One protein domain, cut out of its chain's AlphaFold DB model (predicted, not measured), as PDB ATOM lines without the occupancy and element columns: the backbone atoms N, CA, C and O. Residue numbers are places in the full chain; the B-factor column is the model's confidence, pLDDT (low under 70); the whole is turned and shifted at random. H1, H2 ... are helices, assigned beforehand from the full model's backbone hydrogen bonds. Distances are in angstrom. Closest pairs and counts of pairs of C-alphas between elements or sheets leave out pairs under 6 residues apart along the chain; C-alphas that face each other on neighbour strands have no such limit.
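This is residues 2 to 42 of the 116 residues of an uncharacterized protein of Polyangiaceae bacterium (UniProt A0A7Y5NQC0). Two helices, H1 and then H2, lie side by side as a helical hairpin, H2 folding back along H1 after a tight turn at residues 22 to 24. The two make a flat, elongated pair with spans of 32 by 18 by 7 A. The printed part has 41 residues with two named helices and no named strand; its class is all helix. It is compact, with a radius of gyration of the C-alphas of 10.3 A.

H1, residues 3 to 21, and H2, residues 25 to 40, form a helical hairpin and touch. Their closest C-alphas, those of Val 16 and Ala 28, are 4.6 A apart. Their lines stand at a shallow tilt of 20 degrees, and they run opposite ways. In H1 and H2 every O i to N i+4 pair is within hydrogen-bond range.

H1 runs 27.1 A from C-alpha 3 at (3.893, 25.257, 37.317) to C-alpha 21 at (-8.502, 37.162, 16.300). H2 runs 22.1 A and ends at C-alpha 40, (0.298, 40.535, 39.765).

The two C-alphas farthest apart, those of Pro 2 and Ser 23, are 32.0 A apart. The printed part has no cut, and the link from H1 to H2 is tight. The mean pLDDT of the printed part is 80.7; residue 41 is under 70.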
ATOM      1  N   PRO A   2       4.456  28.819  40.582       82.19
ATOM      2  CA  PRO A   2       4.102  27.401  40.510       82.19
ATOM      3  C   PRO A   2       3.770  26.985  39.073       82.19
ATOM      4  O   PRO A   2       3.174  27.765  38.328       82.19
ATOM      5  N   GLY A   3       4.122  25.756  38.682       80.94
ATOM      6  CA  GLY A   3       3.893  25.257  37.317       80.94
ATOM      7  C   GLY A   3       2.426  25.333  36.879       80.94
ATOM      8  O   GLY A   3       2.131  25.748  35.764       80.94
ATOM      9  N   LYS A   4       1.497  25.057  37.799       79.25
ATOM     10  CA  LYS A   4       0.042  25.104  37.570       79.25
ATOM     11  C   LYS A   4      -0.454  26.508  37.193       79.25
ATOM     12  O   LYS A   4      -1.285  26.656  36.305       79.25
ATOM     13  N   LEU A   5       0.129  27.553  37.789       80.19
ATOM     14  CA  LEU A   5      -0.204  28.941  37.456       80.19
ATOM     15  C   LEU A   5       0.320  29.341  36.066       80.19
ATOM     16  O   LEU A   5      -0.324  30.119  35.369       80.19
ATOM     17  N   LYS A   6       1.471  28.793  35.647       81.88
ATOM     18  CA  LYS A   6       2.002  28.998  34.289       81.88
ATOM     19  C   LYS A   6       1.100  28.355  33.236       81.88
ATOM     20  O   LYS A   6       0.858  28.970  32.206       81.88
ATOM     21  N   VAL A   7       0.574  27.158  33.512       84.44
ATOM     22  CA  VAL A   7      -0.396  26.484  32.630       84.44
ATOM     23  C   VAL A   7      -1.682  27.302  32.528       84.44
ATOM     24  O   VAL A   7      -2.144  27.561  31.421       84.44
ATOM     25  N   LEU A   8      -2.209  27.793  33.654       82.75
ATOM     26  CA  LEU A   8      -3.374  28.679  33.662       82.75
ATOM     27  C   LEU A   8      -3.137  29.955  32.836       82.75
ATOM     28  O   LEU A   8      -3.962  30.305  31.998       82.75
ATOM     29  N   LEU A   9      -1.994  30.622  33.022       84.50
ATOM     30  CA  LEU A   9      -1.616  31.795  32.226       84.50
ATOM     31  C   LEU A   9      -1.450  31.466  30.742       84.50
ATOM     32  O   LEU A   9      -1.808  32.291  29.909       84.50
ATOM     33  N   GLY A  10      -0.949  30.276  30.407       84.38
ATOM     34  CA  GLY A  10      -0.874  29.793  29.030       84.38
ATOM     35  C   GLY A  10      -2.259  29.639  28.403       84.38
ATOM     36  O   GLY A  10      -2.494  30.159  27.316       84.38
ATOM     37  N   ILE A  11      -3.201  29.007  29.112       84.25
ATOM     38  CA  ILE A  11      -4.589  28.841  28.652       84.25
ATOM     39  C   ILE A  11      -5.264  30.208  28.467       84.25
ATOM     40  O   ILE A  11      -5.902  30.444  27.442       84.25
ATOM     41  N   ILE A  12      -5.083  31.129  29.420       84.12
ATOM     42  CA  ILE A  12      -5.611  32.496  29.318       84.12
ATOM     43  C   ILE A  12      -4.969  33.237  28.147       84.12
ATOM     44  O   ILE A  12      -5.675  33.883  27.384       84.12
ATOM     45  N   GLY A  13      -3.651  33.126  27.971       82.06
ATOM     46  CA  GLY A  13      -2.928  33.769  26.876       82.06
ATOM     47  C   GLY A  13      -3.432  33.307  25.510       82.06
ATOM     48  O   GLY A  13      -3.716  34.136  24.648       82.06
ATOM     49  N   VAL A  14      -3.643  31.999  25.335       85.31
ATOM     50  CA  VAL A  14      -4.264  31.446  24.122       85.31
ATOM     51  C   VAL A  14      -5.686  31.983  23.946       85.31
ATOM     52  O   VAL A  14      -6.047  32.394  22.846       85.31
ATOM     53  N   ALA A  15      -6.477  32.061  25.019       80.44
ATOM     54  CA  ALA A  15      -7.830  32.614  24.965       80.44
ATOM     55  C   ALA A  15      -7.857  34.108  24.590       80.44
ATOM     56  O   ALA A  15      -8.738  34.520  23.836       80.44
ATOM     57  N   VAL A  16      -6.895  34.913  25.061       83.75
ATOM     58  CA  VAL A  16      -6.735  36.326  24.666       83.75
ATOM     59  C   VAL A  16      -6.446  36.427  23.172       83.75
ATOM     60  O   VAL A  16      -7.126  37.183  22.484       83.75
ATOM     61  N   VAL A  17      -5.482  35.651  22.664       82.81
ATOM     62  CA  VAL A  17      -5.102  35.671  21.241       82.81
ATOM     63  C   VAL A  17      -6.272  35.230  20.364       82.81
ATOM     64  O   VAL A  17      -6.612  35.921  19.409       82.81
ATOM     65  N   LEU A  18      -6.941  34.132  20.718       81.56
ATOM     66  CA  LEU A  18      -8.114  33.648  19.987       81.56
ATOM     67  C   LEU A  18      -9.273  34.653  20.021       81.56
ATOM     68  O   LEU A  18      -9.908  34.874  18.995       81.56
ATOM     69  N   SER A  19      -9.523  35.303  21.163       81.19
ATOM     70  CA  SER A  19     -10.577  36.324  21.276       81.19
ATOM     71  C   SER A  19     -10.239  37.583  20.474       81.19
ATOM     72  O   SER A  19     -11.118  38.180  19.861       81.19
ATOM     73  N   ALA A  20      -8.963  37.975  20.439       78.31
ATOM     74  CA  ALA A  20      -8.499  39.103  19.639       78.31
ATOM     75  C   ALA A  20      -8.631  38.824  18.131       78.31
ATOM     76  O   ALA A  20      -9.048  39.707  17.384       78.31
ATOM     77  N   LEU A  21      -8.334  37.596  17.692       80.31
ATOM     78  CA  LEU A  21      -8.502  37.162  16.300       80.31
ATOM     79  C   LEU A  21      -9.979  37.010  15.904       80.31
ATOM     80  O   LEU A  21     -10.340  37.292  14.766       80.31
ATOM     81  N   GLY A  22     -10.839  36.602  16.840       76.62
ATOM     82  CA  GLY A  22     -12.279  36.426  16.627       76.62
ATOM     83  C   GLY A  22     -13.104  37.720  16.581       76.62
ATOM     84  O   GLY A  22     -14.322  37.639  16.502       76.62
ATOM     85  N   SER A  23     -12.478  38.905  16.641       74.88
ATOM     86  CA  SER A  23     -13.147  40.211  16.827       74.88
ATOM     87  C   SER A  23     -13.957  40.363  18.125       74.88
ATOM     88  O   SER A  23     -14.683  41.339  18.300       74.88
ATOM     89  N   ASP A  24     -13.770  39.470  19.096       81.62
ATOM     90  CA  ASP A  24     -14.381  39.563  20.423       81.62
ATOM     91  C   ASP A  24     -13.499  40.402  21.362       81.62
ATOM     92  O   ASP A  24     -12.975  39.928  22.379       81.62
ATOM     93  N   TRP A  25     -13.304  41.681  21.028       77.81
ATOM     94  CA  TRP A  25     -12.336  42.548  21.717       77.81
ATOM     95  C   TRP A  25     -12.665  42.731  23.203       77.81
ATOM     96  O   TRP A  25     -11.767  42.743  24.044       77.81
ATOM     97  N   ALA A  26     -13.955  42.797  23.548       76.06
ATOM     98  CA  ALA A  26     -14.403  42.861  24.941       76.06
ATOM     99  C   ALA A  26     -13.934  41.632  25.738       76.06
ATOM    100  O   ALA A  26     -13.453  41.754  26.866       76.06
ATOM    101  N   ARG A  27     -14.003  40.445  25.127       77.06
ATOM    102  CA  ARG A  27     -13.576  39.188  25.743       77.06
ATOM    103  C   ARG A  27     -12.055  39.114  25.867       77.06
ATOM    104  O   ARG A  27     -11.549  38.696  26.909       77.06
ATOM    105  N   ALA A  28     -11.332  39.596  24.857       76.00
ATOM    106  CA  ALA A  28      -9.875  39.702  24.894       76.00
ATOM    107  C   ALA A  28      -9.392  40.620  26.033       76.00
ATOM    108  O   ALA A  28      -8.471  40.252  26.762       76.00
ATOM    109  N   ILE A  29     -10.046  41.769  26.244       80.75
ATOM    110  CA  ILE A  29      -9.729  42.696  27.345       80.75
ATOM    111  C   ILE A  29      -9.993  42.042  28.703       80.75
ATOM    112  O   ILE A  29      -9.138  42.102  29.585       80.75
ATOM    113  N   ILE A  30     -11.143  41.380  28.872       81.38
ATOM    114  CA  ILE A  30     -11.480  40.685  30.123       81.38
ATOM    115  C   ILE A  30     -10.442  39.601  30.428       81.38
ATOM    116  O   ILE A  30      -9.922  39.549  31.543       81.38
ATOM    117  N   TYR A  31     -10.077  38.771  29.447       82.06
ATOM    118  CA  TYR A  31      -9.037  37.761  29.643       82.06
ATOM    119  C   TYR A  31      -7.662  38.380  29.906       82.06
ATOM    120  O   TYR A  31      -6.930  37.869  30.749       82.06
ATOM    121  N   GLY A  32      -7.334  39.510  29.276       81.06
ATOM    122  CA  GLY A  32      -6.117  40.270  29.564       81.06
ATOM    123  C   GLY A  32      -6.079  40.796  31.002       81.06
ATOM    124  O   GLY A  32      -5.058  40.669  31.678       81.06
ATOM    125  N   LEU A  33      -7.201  41.303  31.519       81.56
ATOM    126  CA  LEU A  33      -7.325  41.736  32.915       81.56
ATOM    127  C   LEU A  33      -7.199  40.565  33.892       81.56
ATOM    128  O   LEU A  33      -6.527  40.690  34.915       81.56
ATOM    129  N   VAL A  34      -7.791  39.412  33.570       81.25
ATOM    130  CA  VAL A  34      -7.646  38.186  34.370       81.25
ATOM    131  C   VAL A  34      -6.192  37.707  34.353       81.25
ATOM    132  O   VAL A  34      -5.638  37.406  35.411       81.25
ATOM    133  N   MET A  35      -5.537  37.716  33.189       83.31
ATOM    134  CA  MET A  35      -4.118  37.384  33.035       83.31
ATOM    135  C   MET A  35      -3.241  38.303  33.888       83.31
ATOM    136  O   MET A  35      -2.381  37.831  34.635       83.31
ATOM    137  N   PHE A  36      -3.497  39.610  33.831       81.50
ATOM    138  CA  PHE A  36      -2.793  40.607  34.628       81.50
ATOM    139  C   PHE A  36      -3.039  40.414  36.128       81.50
ATOM    140  O   PHE A  36      -2.101  40.483  36.924       81.50
ATOM    141  N   GLY A  37      -4.275  40.104  36.526       80.12
ATOM    142  CA  GLY A  37      -4.633  39.817  37.912       80.12
ATOM    143  C   GLY A  37      -3.896  38.596  38.470       80.12
ATOM    144  O   GLY A  37      -3.294  38.667  39.545       80.12
ATOM    145  N   VAL A  38      -3.865  37.500  37.708       80.38
ATOM    146  CA  VAL A  38      -3.112  36.286  38.058       80.38
ATOM    147  C   VAL A  38      -1.609  36.572  38.115       80.38
ATOM    148  O   VAL A  38      -0.916  36.088  39.014       80.38
ATOM    149  N   TRP A  39      -1.094  37.382  37.188       81.06
ATOM    150  CA  TRP A  39       0.327  37.714  37.117       81.06
ATOM    151  C   TRP A  39       0.797  38.622  38.257       81.06
ATOM    152  O   TRP A  39       1.890  38.395  38.787       81.06
ATOM    153  N   ARG A  40      -0.019  39.603  38.671       79.62
ATOM    154  CA  ARG A  40       0.298  40.535  39.765       79.62
ATOM    155  C   ARG A  40       0.399  39.827  41.117       79.62
ATOM    156  O   ARG A  40       1.202  40.241  41.944       79.62
ATOM    157  N   GLY A  41      -0.351  38.739  41.313       69.06
ATOM    158  CA  GLY A  41      -0.191  37.837  42.455       69.06
ATOM    159  C   GLY A  41      -0.451  38.501  43.808       69.06
ATOM    160  O   GLY A  41       0.427  38.497  44.657       69.06
ATOM    161  N   ASN A  42      -1.641  39.077  44.002       81.31
ATOM    162  CA  ASN A  42      -2.091  39.622  45.291       81.31
ATOM    163  C   ASN A  42      -3.216  38.741  45.869       81.31
ATOM    164  O   ASN A  42      -4.086  38.290  45.124       81.31
TER     165      ASN A  42